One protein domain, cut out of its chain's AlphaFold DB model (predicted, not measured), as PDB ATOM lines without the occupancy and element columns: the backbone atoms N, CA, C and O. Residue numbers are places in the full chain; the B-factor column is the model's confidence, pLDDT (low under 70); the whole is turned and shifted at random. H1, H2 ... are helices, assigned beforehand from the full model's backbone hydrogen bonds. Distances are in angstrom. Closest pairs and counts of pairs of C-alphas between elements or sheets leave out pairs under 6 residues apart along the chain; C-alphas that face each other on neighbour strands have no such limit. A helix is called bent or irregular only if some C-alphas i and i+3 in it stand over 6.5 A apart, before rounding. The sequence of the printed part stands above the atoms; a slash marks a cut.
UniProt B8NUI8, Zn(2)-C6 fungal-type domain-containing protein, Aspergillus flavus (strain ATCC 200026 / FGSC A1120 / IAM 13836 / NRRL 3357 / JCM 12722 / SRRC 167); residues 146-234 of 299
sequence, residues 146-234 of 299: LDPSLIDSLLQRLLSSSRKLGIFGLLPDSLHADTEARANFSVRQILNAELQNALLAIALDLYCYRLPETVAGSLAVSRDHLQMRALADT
ATOM      1  N   LEU A 146     206.192 209.871 197.242       68.00
ATOM      2  CA  LEU A 146     205.526 211.163 197.237       68.00
ATOM      3  C   LEU A 146     205.854 211.868 195.927       68.00
ATOM      4  O   LEU A 146     207.012 211.987 195.538       68.00
ATOM      5  N   ASP A 147     204.807 212.333 195.254       75.19
ATOM      6  CA  ASP A 147     204.934 213.109 194.030       75.19
ATOM      7  C   ASP A 147     205.795 214.367 194.284       75.19
ATOM      8  O   ASP A 147     205.506 215.118 195.225       75.19
ATOM      9  N   PRO A 148     206.851 214.632 193.488       74.69
ATOM     10  CA  PRO A 148     207.712 215.797 193.672       74.69
ATOM     11  C   PRO A 148     206.955 217.130 193.718       74.69
ATOM     12  O   PRO A 148     207.330 218.006 194.499       74.69
ATOM     13  N   SER A 149     205.863 217.258 192.955       77.75
ATOM     14  CA  SER A 149     205.028 218.467 192.951       77.75
ATOM     15  C   SER A 149     204.298 218.676 194.285       77.75
ATOM     16  O   SER A 149     204.199 219.796 194.795       77.75
ATOM     17  N   LEU A 150     203.858 217.578 194.910       78.62
ATOM     18  CA  LEU A 150     203.220 217.594 196.218       78.62
ATOM     19  C   LEU A 150     204.209 218.024 197.303       78.62
ATOM     20  O   LEU A 150     203.862 218.874 198.123       78.62
ATOM     21  N   ILE A 151     205.429 217.480 197.291       78.19
ATOM     22  CA  ILE A 151     206.494 217.844 198.240       78.19
ATOM     23  C   ILE A 151     206.751 219.353 198.195       78.19
ATOM     24  O   ILE A 151     206.737 220.010 199.238       78.19
ATOM     25  N   ASP A 152     206.912 219.912 196.996       77.69
ATOM     26  CA  ASP A 152     207.198 221.339 196.831       77.69
ATOM     27  C   ASP A 152     206.019 222.195 197.307       77.69
ATOM     28  O   ASP A 152     206.216 223.164 198.038       77.69
ATOM     29  N   SER A 153     204.783 221.783 197.000       81.38
ATOM     30  CA  SER A 153     203.579 222.476 197.473       81.38
ATOM     31  C   SER A 153     203.429 222.455 199.002       81.38
ATOM     32  O   SER A 153     202.960 223.431 199.595       81.38
ATOM     33  N   LEU A 154     203.829 221.359 199.659       80.44
ATOM     34  CA  LEU A 154     203.763 221.201 201.111       80.44
ATOM     35  C   LEU A 154     204.827 222.045 201.807       80.44
ATOM     36  O   LEU A 154     204.502 222.749 202.764       80.44
ATOM     37  N   LEU A 155     206.064 222.012 201.306       79.69
ATOM     38  CA  LEU A 155     207.160 222.828 201.825       79.69
ATOM     39  C   LEU A 155     206.875 224.318 201.630       79.69
ATOM     40  O   LEU A 155     206.982 225.081 202.587       79.69
ATOM     41  N   GLN A 156     206.424 224.731 200.442       79.25
ATOM     42  CA  GLN A 156     206.010 226.114 200.199       79.25
ATOM     43  C   GLN A 156     204.891 226.531 201.151       79.25
ATOM     44  O   GLN A 156     204.991 227.568 201.796       79.25
ATOM     45  N   ARG A 157     203.855 225.702 201.326       79.88
ATOM     46  CA  ARG A 157     202.750 226.017 202.243       79.88
ATOM     47  C   ARG A 157     203.205 226.130 203.698       79.88
ATOM     48  O   ARG A 157     202.723 227.018 204.397       79.88
ATOM     49  N   LEU A 158     204.100 225.249 204.149       80.31
ATOM     50  CA  LEU A 158     204.710 225.306 205.480       80.31
ATOM     51  C   LEU A 158     205.513 226.603 205.665       80.31
ATOM     52  O   LEU A 158     205.360 227.274 206.679       80.31
ATOM     53  N   LEU A 159     206.322 226.986 204.674       77.56
ATOM     54  CA  LEU A 159     207.159 228.188 204.726       77.56
ATOM     55  C   LEU A 159     206.379 229.499 204.518       77.56
ATOM     56  O   LEU A 159     206.807 230.560 204.966       77.56
ATOM     57  N   SER A 160     205.218 229.454 203.864       75.75
ATOM     58  CA  SER A 160     204.314 230.604 203.780       75.75
ATOM     59  C   SER A 160     203.503 230.793 205.065       75.75
ATOM     60  O   SER A 160     203.155 231.922 205.415       75.75
ATOM     61  N   SER A 161     203.177 229.709 205.780       70.00
ATOM     62  CA  SER A 161     202.455 229.781 207.057       70.00
ATOM     63  C   SER A 161     203.379 230.020 208.256       70.00
ATOM     64  O   SER A 161     202.937 230.586 209.258       70.00
ATOM     65  N   SER A 162     204.658 229.665 208.140       65.38
ATOM     66  CA  SER A 162     205.670 229.740 209.198       65.38
ATOM     67  C   SER A 162     205.919 231.134 209.760       65.38
ATOM     68  O   SER A 162     206.069 231.251 210.972       65.38
ATOM     69  N   ARG A 163     205.870 232.202 208.942       59.97
ATOM     70  CA  ARG A 163     205.989 233.591 209.446       59.97
ATOM     71  C   ARG A 163     204.929 233.925 210.512       59.97
ATOM     72  O   ARG A 163     205.102 234.869 211.272       59.97
ATOM     73  N   LYS A 164     203.826 233.165 210.571       58.91
ATOM     74  CA  LYS A 164     202.740 233.318 211.556       58.91
ATOM     75  C   LYS A 164     202.766 232.264 212.671       58.91
ATOM     76  O   LYS A 164     201.964 232.358 213.597       58.91
ATOM     77  N   LEU A 165     203.633 231.251 212.585       57.47
ATOM     78  CA  LEU A 165     203.622 230.066 213.445       57.47
ATOM     79  C   LEU A 165     204.954 229.918 214.198       57.47
ATOM     80  O   LEU A 165     205.882 229.277 213.715       57.47
ATOM     81  N   GLY A 166     204.999 230.478 215.412       69.25
ATOM     82  CA  GLY A 166     205.978 230.219 216.483       69.25
ATOM     83  C   GLY A 166     207.360 229.712 216.052       69.25
ATOM     84  O   GLY A 166     208.192 230.479 215.580       69.25
ATOM     85  N   ILE A 167     207.601 228.410 216.245       67.38
ATOM     86  CA  ILE A 167     208.895 227.731 216.053       67.38
ATOM     87  C   ILE A 167     209.537 227.961 214.679       67.38
ATOM     88  O   ILE A 167     210.759 227.978 214.561       67.38
ATOM     89  N   PHE A 168     208.734 228.157 213.636       71.94
ATOM     90  CA  PHE A 168     209.264 228.326 212.292       71.94
ATOM     91  C   PHE A 168     209.745 229.751 212.011       71.94
ATOM     92  O   PHE A 168     210.380 229.963 210.986       71.94
ATOM     93  N   GLY A 169     209.491 230.706 212.912       66.94
ATOM     94  CA  GLY A 169     210.113 232.033 212.869       66.94
ATOM     95  C   GLY A 169     211.608 232.017 213.208       66.94
ATOM     96  O   GLY A 169     212.258 233.047 213.113       66.94
ATOM     97  N   LEU A 170     212.149 230.862 213.610       67.25
ATOM     98  CA  LEU A 170     213.581 230.650 213.835       67.25
ATOM     99  C   LEU A 170     214.307 230.162 212.571       67.25
ATOM    100  O   LEU A 170     215.524 229.987 212.591       67.25
ATOM    101  N   LEU A 171     213.578 229.906 211.481       72.44
ATOM    102  CA  LEU A 171     214.179 229.577 210.194       72.44
ATOM    103  C   LEU A 171     214.802 230.839 209.566       72.44
ATOM    104  O   LEU A 171     214.250 231.926 209.719       72.44
ATOM    105  N   PRO A 172     215.932 230.716 208.841       67.38
ATOM    106  CA  PRO A 172     216.570 231.847 208.175       67.38
ATOM    107  C   PRO A 172     215.613 232.652 207.285       67.38
ATOM    108  O   PRO A 172     214.890 232.079 206.469       67.38
ATOM    109  N   ASP A 173     215.692 233.984 207.350       66.06
ATOM    110  CA  ASP A 173     214.887 234.904 206.523       66.06
ATOM    111  C   ASP A 173     215.021 234.638 205.014       66.06
ATOM    112  O   ASP A 173     214.083 234.846 204.241       66.06
ATOM    113  N   SER A 174     216.162 234.087 204.590       60.34
ATOM    114  CA  SER A 174     216.429 233.663 203.212       60.34
ATOM    115  C   SER A 174     215.475 232.577 202.695       60.34
ATOM    116  O   SER A 174     215.275 232.482 201.480       60.34
ATOM    117  N   LEU A 175     214.867 231.795 203.595       61.72
ATOM    118  CA  LEU A 175     213.845 230.780 203.304       61.72
ATOM    119  C   LEU A 175     212.437 231.365 203.232       61.72
ATOM    120  O   LEU A 175     211.537 230.748 202.666       61.72
ATOM    121  N   HIS A 176     212.253 232.546 203.811       59.03
ATOM    122  CA  HIS A 176     210.981 233.239 203.833       59.03
ATOM    123  C   HIS A 176     210.845 234.267 202.711       59.03
ATOM    124  O   HIS A 176     209.779 234.868 202.617       59.03
ATOM    125  N   ALA A 177     211.897 234.518 201.920       52.44
ATOM    126  CA  ALA A 177     211.935 235.569 200.904       52.44
ATOM    127  C   ALA A 177     210.662 235.586 200.041       52.44
ATOM    128  O   ALA A 177     210.197 234.542 199.578       52.44
ATOM    129  N   ASP A 178     210.102 236.788 199.880       50.31
ATOM    130  CA  ASP A 178     208.752 237.005 199.377       50.31
ATOM    131  C   ASP A 178     208.517 236.276 198.048       50.31
ATOM    132  O   ASP A 178     209.297 236.356 197.095       50.31
ATOM    133  N   THR A 179     207.407 235.543 198.029       49.56
ATOM    134  CA  THR A 179     206.964 234.583 197.010       49.56
ATOM    135  C   THR A 179     206.924 235.159 195.586       49.56
ATOM    136  O   THR A 179     206.879 234.406 194.618       49.56
ATOM    137  N   GLU A 180     206.999 236.481 195.440       46.94
ATOM    138  CA  GLU A 180     206.910 237.194 194.166       46.94
ATOM    139  C   GLU A 180     208.262 237.363 193.448       46.94
ATOM    140  O   GLU A 180     208.291 237.395 192.220       46.94
ATOM    141  N   ALA A 181     209.398 237.389 194.160       48.16
ATOM    142  CA  ALA A 181     210.715 237.604 193.535       48.16
ATOM    143  C   ALA A 181     211.442 236.303 193.126       48.16
ATOM    144  O   ALA A 181     212.441 236.347 192.408       48.16
ATOM    145  N   ARG A 182     210.968 235.130 193.576       49.78
ATOM    146  CA  ARG A 182     211.649 233.829 193.399       49.78
ATOM    147  C   ARG A 182     210.735 232.707 192.896       49.78
ATOM    148  O   ARG A 182     210.887 231.561 193.308       49.78
ATOM    149  N   ALA A 183     209.845 232.992 191.946       48.16
ATOM    150  CA  ALA A 183     208.978 231.977 191.328       48.16
ATOM    151  C   ALA A 183     209.729 230.760 190.726       48.16
ATOM    152  O   ALA A 183     209.114 229.726 190.489       48.16
ATOM    153  N   ASN A 184     211.053 230.850 190.535       49.09
ATOM    154  CA  ASN A 184     211.873 229.804 189.915       49.09
ATOM    155  C   ASN A 184     212.897 229.129 190.848       49.09
ATOM    156  O   ASN A 184     213.653 228.282 190.376       49.09
ATOM    157  N   PHE A 185     212.971 229.476 192.141       53.91
ATOM    158  CA  PHE A 185     213.944 228.844 193.046       53.91
ATOM    159  C   PHE A 185     213.283 227.703 193.822       53.91
ATOM    160  O   PHE A 185     212.384 227.929 194.635       53.91
ATOM    161  N   SER A 186     213.716 226.462 193.584       60.78
ATOM    162  CA  SER A 186     213.219 225.332 194.367       60.78
ATOM    163  C   SER A 186     213.739 225.474 195.796       60.78
ATOM    164  O   SER A 186     214.945 225.543 196.018       60.78
ATOM    165  N   VAL A 187     212.834 225.499 196.778       61.81
ATOM    166  CA  VAL A 187     213.141 225.499 198.225       61.81
ATOM    167  C   VAL A 187     214.167 224.409 198.589       61.81
ATOM    168  O   VAL A 187     214.970 224.577 199.508       61.81
ATOM    169  N   ARG A 188     214.207 223.329 197.798       60.22
ATOM    170  CA  ARG A 188     215.174 222.229 197.892       60.22
ATOM    171  C   ARG A 188     216.631 222.607 197.623       60.22
ATOM    172  O   ARG A 188     217.519 221.832 197.944       60.22
ATOM    173  N   GLN A 189     216.897 223.743 196.991       64.50
ATOM    174  CA  GLN A 189     218.260 224.171 196.666       64.50
ATOM    175  C   GLN A 189     218.907 224.983 197.795       64.50
ATOM    176  O   GLN A 189     220.120 225.145 197.796       64.50
ATOM    177  N   ILE A 190     218.114 225.495 198.745       65.38
ATOM    178  CA  ILE A 190     218.606 226.313 199.869       65.38
ATOM    179  C   ILE A 190     218.793 225.463 201.129       65.38
ATOM    180  O   ILE A 190     219.679 225.720 201.938       65.38
ATOM    181  N   LEU A 191     217.931 224.465 201.318       70.12
ATOM    182  CA  LEU A 191     217.916 223.627 202.510       70.12
ATOM    183  C   LEU A 191     218.828 222.411 202.338       70.12
ATOM    184  O   LEU A 191     218.793 221.767 201.293       70.12
ATOM    185  N   ASN A 192     219.544 222.021 203.391       77.50
ATOM    186  CA  ASN A 192     220.213 220.720 203.422       77.50
ATOM    187  C   ASN A 192     219.182 219.580 203.378       77.50
ATOM    188  O   ASN A 192     218.031 219.749 203.801       77.50
ATOM    189  N   ALA A 193     219.589 218.414 202.877       78.94
ATOM    190  CA  ALA A 193     218.701 217.268 202.702       78.94
ATOM    191  C   ALA A 193     218.041 216.825 204.023       78.94
ATOM    192  O   ALA A 193     216.856 216.486 204.032       78.94
ATOM    193  N   GLU A 194     218.753 216.903 205.155       81.12
ATOM    194  CA  GLU A 194     218.200 216.507 206.456       81.12
ATOM    195  C   GLU A 194     217.081 217.453 206.888       81.12
ATOM    196  O   GLU A 194     216.012 217.022 207.326       81.12
ATOM    197  N   LEU A 195     217.306 218.756 206.706       79.62
ATOM    198  CA  LEU A 195     216.345 219.790 207.063       79.62
ATOM    199  C   LEU A 195     215.101 219.730 206.167       79.62
ATOM    200  O   LEU A 195     213.988 219.913 206.657       79.62
ATOM    201  N   GLN A 196     215.264 219.402 204.880       82.19
ATOM    202  CA  GLN A 196     214.135 219.130 203.984       82.19
ATOM    203  C   GLN A 196     213.307 217.942 204.469       82.19
ATOM    204  O   GLN A 196     212.082 218.043 204.550       82.19
ATOM    205  N   ASN A 197     213.968 216.838 204.823       83.69
ATOM    206  CA  ASN A 197     213.297 215.633 205.301       83.69
ATOM    207  C   ASN A 197     212.530 215.897 206.602       83.69
ATOM    208  O   ASN A 197     211.370 215.494 206.731       83.69
ATOM    209  N   ALA A 198     213.135 216.637 207.536       82.88
ATOM    210  CA  ALA A 198     212.474 217.056 208.763       82.88
ATOM    211  C   ALA A 198     211.260 217.940 208.475       82.88
ATOM    212  O   ALA A 198     210.154 217.602 208.882       82.88
ATOM    213  N   LEU A 199     211.422 219.030 207.719       83.38
ATOM    214  CA  LEU A 199     210.319 219.940 207.398       83.38
ATOM    215  C   LEU A 199     209.183 219.232 206.655       83.38
ATOM    216  O   LEU A 199     208.015 219.509 206.928       83.38
ATOM    217  N   LEU A 200     209.500 218.287 205.767       83.31
ATOM    218  CA  LEU A 200     208.493 217.484 205.087       83.31
ATOM    219  C   LEU A 200     207.747 216.580 206.072       83.31
ATOM    220  O   LEU A 200     206.521 216.558 206.036       83.31
ATOM    221  N   ALA A 201     208.439 215.899 206.990       83.50
ATOM    222  CA  ALA A 201     207.786 215.105 208.032       83.50
ATOM    223  C   ALA A 201     206.815 215.951 208.875       83.50
ATOM    224  O   ALA A 201     205.688 215.530 209.131       83.50
ATOM    225  N   ILE A 202     207.215 217.178 209.225       81.81
ATOM    226  CA  ILE A 202     206.372 218.129 209.963       81.81
ATOM    227  C   ILE A 202     205.172 218.573 209.132       81.81
ATOM    228  O   ILE A 202     204.050 218.626 209.632       81.81
ATOM    229  N   ALA A 203     205.385 218.877 207.852       82.25
ATOM    230  CA  ALA A 203     204.306 219.231 206.943       82.25
ATOM    231  C   ALA A 203     203.300 218.078 206.800       82.25
ATOM    232  O   ALA A 203     202.096 218.326 206.764       82.25
ATOM    233  N   LEU A 204     203.761 216.825 206.772       79.75
ATOM    234  CA  LEU A 204     202.870 215.668 206.767       79.75
ATOM    235  C   LEU A 204     202.049 215.578 208.056       79.75
ATOM    236  O   LEU A 204     200.844 215.358 207.966       79.75
ATOM    237  N   ASP A 205     202.647 215.803 209.228       78.06
ATOM    238  CA  ASP A 205     201.910 215.808 210.498       78.06
ATOM    239  C   ASP A 205     200.875 216.947 210.552       78.06
ATOM    240  O   ASP A 205     199.718 216.726 210.915       78.06
ATOM    241  N   LEU A 206     201.250 218.153 210.115       78.56
ATOM    242  CA  LEU A 206     200.377 219.329 210.148       78.56
ATOM    243  C   LEU A 206     199.292 219.329 209.071       78.56
ATOM    244  O   LEU A 206     198.251 219.941 209.278       78.56
ATOM    245  N   TYR A 207     199.510 218.695 207.918       77.94
ATOM    246  CA  TYR A 207     198.565 218.724 206.796       77.94
ATOM    247  C   TYR A 207     197.946 217.358 206.481       77.94
ATOM    248  O   TYR A 207     197.215 217.249 205.494       77.94
ATOM    249  N   CYS A 208     198.161 216.340 207.326       74.75
ATOM    250  CA  CYS A 208     197.623 214.981 207.163       74.75
ATOM    251  C   CYS A 208     196.117 214.952 206.856       74.75
ATOM    252  O   CYS A 208     195.670 214.175 206.018       74.75
ATOM    253  N   TYR A 209     195.335 215.842 207.473       70.44
ATOM    254  CA  TYR A 209     193.880 215.925 207.310       70.44
ATOM    255  C   TYR A 209     193.421 216.582 205.999       70.44
ATOM    256  O   TYR A 209     192.238 216.528 205.671       70.44
ATOM    257  N   ARG A 210     194.323 217.240 205.257       70.44
ATOM    258  CA  ARG A 210     194.027 217.859 203.951       70.44
ATOM    259  C   ARG A 210     194.452 216.993 202.769       70.44
ATOM    260  O   ARG A 210     194.204 217.379 201.629       70.44
ATOM    261  N   LEU A 211     195.124 215.874 203.023       70.44
ATOM    262  CA  LEU A 211     195.606 214.968 201.987       70.44
ATOM    263  C   LEU A 211     194.532 213.917 201.648       70.44
ATOM    264  O   LEU A 211     193.788 213.501 202.538       70.44
ATOM    265  N   PRO A 212     194.424 213.477 200.378       69.81
ATOM    266  CA  PRO A 212     193.452 212.458 199.974       69.81
ATOM    267  C   PRO A 212     193.589 211.157 200.787       69.81
ATOM    268  O   PRO A 212     194.698 210.659 200.989       69.81
ATOM    269  N   GLU A 213     192.462 210.564 201.206       62.81
ATOM    270  CA  GLU A 213     192.422 209.345 202.046       62.81
ATOM    271  C   GLU A 213     193.160 208.141 201.432       62.81
ATOM    272  O   GLU A 213     193.625 207.262 202.156       62.81
ATOM    273  N   THR A 214     193.332 208.114 200.107       61.66
ATOM    274  CA  THR A 214     194.091 207.085 199.378       61.66
ATOM    275  C   THR A 214     195.569 207.027 199.774       61.66
ATOM    276  O   THR A 214     196.197 205.981 199.620       61.66
ATOM    277  N   VAL A 215     196.116 208.115 200.324       62.75
ATOM    278  CA  VAL A 215     197.535 208.247 200.699       62.75
ATOM    279  C   VAL A 215     197.734 208.134 202.222       62.75
ATOM    280  O   VAL A 215     198.851 207.924 202.689       62.75
ATOM    281  N   ALA A 216     196.660 208.195 203.023       59.25
ATOM    282  CA  ALA A 216     196.705 208.283 204.492       59.25
ATOM    283  C   ALA A 216     197.444 207.120 205.181       59.25
ATOM    284  O   ALA A 216     198.175 207.338 206.145       59.25
ATOM    285  N   GLY A 217     197.303 205.889 204.675       63.09
ATOM    286  CA  GLY A 217     198.023 204.727 205.214       63.09
ATOM    287  C   GLY A 217     199.525 204.732 204.901       63.09
ATOM    288  O   GLY A 217     200.327 204.293 205.721       63.09
ATOM    289  N   SER A 218     199.905 205.273 203.741       69.69
ATOM    290  CA  SER A 218     201.303 205.422 203.316       69.69
ATOM    291  C   SER A 218     201.987 206.588 204.032       69.69
ATOM    292  O   SER A 218     203.173 206.517 204.328       69.69
ATOM    293  N   LEU A 219     201.231 207.637 204.370       73.38
ATOM    294  CA  LEU A 219     201.735 208.879 204.959       73.38
ATOM    295  C   LEU A 219     202.446 208.686 206.301       73.38
ATOM    296  O   LEU A 219     203.491 209.291 206.514       73.38
ATOM    297  N   ALA A 220     201.932 207.820 207.179       69.62
ATOM    298  CA  ALA A 220     202.591 207.535 208.456       69.62
ATOM    299  C   ALA A 220     203.952 206.846 208.257       69.62
ATOM    300  O   ALA A 220     204.930 207.208 208.904       69.62
ATOM    301  N   VAL A 221     204.031 205.901 207.314       73.88
ATOM    302  CA  VAL A 221     205.280 205.204 206.965       73.88
ATOM    303  C   VAL A 221     206.261 206.163 206.291       73.88
ATOM    304  O   VAL A 221     207.443 206.163 206.621       73.88
ATOM    305  N   SER A 222     205.775 207.016 205.383       78.31
ATOM    306  CA  SER A 222     206.586 208.045 204.728       78.31
ATOM    307  C   SER A 222     207.131 209.057 205.732       78.31
ATOM    308  O   SER A 222     208.302 209.408 205.654       78.31
ATOM    309  N   ARG A 223     206.323 209.479 206.709       81.25
ATOM    310  CA  ARG A 223     206.768 210.350 207.799       81.25
ATOM    311  C   ARG A 223     207.852 209.685 208.636       81.25
ATOM    312  O   ARG A 223     208.900 210.287 208.828       81.25
ATOM    313  N   ASP A 224     207.617 208.470 209.128       78.44
ATOM    314  CA  ASP A 224     208.592 207.779 209.978       78.44
ATOM    315  C   ASP A 224     209.913 207.575 209.216       78.44
ATOM    316  O   ASP A 224     210.992 207.790 209.764       78.44
ATOM    317  N   HIS A 225     209.838 207.251 207.920       79.94
ATOM    318  CA  HIS A 225     211.004 207.153 207.045       79.94
ATOM    319  C   HIS A 225     211.746 208.489 206.889       79.94
ATOM    320  O   HIS A 225     212.968 208.519 207.002       79.94
ATOM    321  N   LEU A 226     211.024 209.594 206.683       81.12
ATOM    322  CA  LEU A 226     211.597 210.941 206.592       81.12
ATOM    323  C   LEU A 226     212.301 211.362 207.884       81.12
ATOM    324  O   LEU A 226     213.412 211.883 207.832       81.12
ATOM    325  N   GLN A 227     211.680 211.104 209.037       80.31
ATOM    326  CA  GLN A 227     212.275 211.394 210.344       80.31
ATOM    327  C   GLN A 227     213.546 210.569 210.565       80.31
ATOM    328  O   GLN A 227     214.580 211.122 210.930       80.31
ATOM    329  N   MET A 228     213.491 209.260 210.295       77.25
ATOM    330  CA  MET A 228     214.658 208.383 210.420       77.25
ATOM    331  C   MET A 228     215.795 208.820 209.501       77.25
ATOM    332  O   MET A 228     216.939 208.858 209.939       77.25
ATOM    333  N   ARG A 229     215.489 209.178 208.253       79.56
ATOM    334  CA  ARG A 229     216.499 209.595 207.280       79.56
ATOM    335  C   ARG A 229     217.153 210.917 207.665       79.56
ATOM    336  O   ARG A 229     218.371 210.991 207.704       79.56
ATOM    337  N   ALA A 230     216.361 211.916 208.050       80.12
ATOM    338  CA  ALA A 230     216.884 213.184 208.548       80.12
ATOM    339  C   ALA A 230     217.847 212.998 209.733       80.12
ATOM    340  O   ALA A 230     218.895 213.631 209.778       80.12
ATOM    341  N   LEU A 231     217.511 212.108 210.673       75.88
ATOM    342  CA  LEU A 231     218.358 211.808 211.830       75.88
ATOM    343  C   LEU A 231     219.592 210.974 211.475       75.88
ATOM    344  O   LEU A 231     220.646 211.185 212.065       75.88
ATOM    345  N   ALA A 232     219.469 210.030 210.541       75.56
ATOM    346  CA  ALA A 232     220.584 209.205 210.080       75.56
ATOM    347  C   ALA A 232     221.633 210.032 209.328       75.56
ATOM    348  O   ALA A 232     222.828 209.795 209.484       75.56
ATOM    349  N   ASP A 233     221.168 211.011 208.556       71.12
ATOM    350  CA  ASP A 233     222.013 211.919 207.789       71.12
ATOM    351  C   ASP A 233     222.581 213.050 208.673       71.12
ATOM    352  O   ASP A 233     223.557 213.698 208.302       71.12
ATOM    353  N   THR A 234     222.033 213.262 209.882       70.56
ATOM    354  CA  THR A 234     222.575 214.248 210.827       70.56
ATOM    355  C   THR A 234     223.974 213.815 211.266       70.56
ATOM    356  O   THR A 234     224.129 212.712 211.800       70.56
TER     357      THR A 234
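What this domain is: This is residues 146 to 234 of the 299 residues of the protein "Zn(2)-C6 fungal-type domain-containing protein" of Aspergillus flavus (strain ATCC 200026 / FGSC A1120 / IAM 13836 / NRRL 3357 / JCM 12722 / SRRC 167) (UniProt B8NUI8). Two long helices, H4 and H5, lie side by side as a helical hairpin, and a third, H1, crosses H4 nearly at a right angle on the side away from H5. Two short helices, H2 and H3, sit near the last residues of H1, and a long link then loops back to H4, with residues 180 to 185 sticking out. The printed part has 89 residues with five named helices, in the order H1 to H5 along the chain, and no named strand; the class is all helix. The whole is compact, with a radius of gyration of the C-alphas of 13.1 A, and spans 37 by 30 by 26 A.

How they stand to each other: H4, residues 193 to 210, and H5, residues 216 to 233, touch and form a helical hairpin, running opposite ways at a shallow tilt of 20 degrees. Their closest C-alphas, those of Glu 194 and Ala 230, are 4.1 A apart. H4 has a kink of 39 degrees near residue 204 and is irregular, with C-alphas 206 and 209 7.9 A apart. H1, residues 148 to 162, is the hub, touching three helices. It touches residues 199 to 204 of H4 alone, about perpendicular at 84 degrees, and the closest C-alphas, those of Leu 154 and Ala 203, are 6.2 A apart. With residues 159 to 160 alone, H1 only just touches H3, residues 173 to 176, with 3 pairs of C-alphas within 8 A; the closest, those of Leu 159 and His 176, are 6.4 A apart. H1 and H2, residues 166 to 170, only just touch, with 3 such pairs, and only at the corner by their link; the closest C-alphas, those of Ser 162 and Phe 168, are 4.9 A apart. H1 and H5 are apart, and so are H2 and H3. Every O i to N i+4 pair is within hydrogen-bond range in H1, against 12 of 14 in H4, 12 of 14 in H5 and 0 of 1 in H2, where 2 of 2 O i to N i+3 pairs are; H3 is too short for an O i to N i+4 pair.

Where its parts are: H4 begins at C-alpha 193, (218.701, 217.268, 202.702), and is 24.7 A long from first to last C-alpha. H5 measures 25.8 A and ends at C-alpha 233, (222.013, 211.919, 207.789). H1 begins at C-alpha 148, (207.712, 215.797, 193.672), and measures 21.0 A. H2 is 8.1 A long and H3 5.0 A.

The domain as a whole: The C-alphas of Ala 181 and Gly 217, the two farthest apart, are 37.1 A from each other. The printed part has no cut. The link from H3 to H4, residues 177 to 192, is long; the other three are tight. The mean pLDDT of the printed part is 70.7, and 36 residues are under 70, among them residues 172 to 190 and 212 to 218.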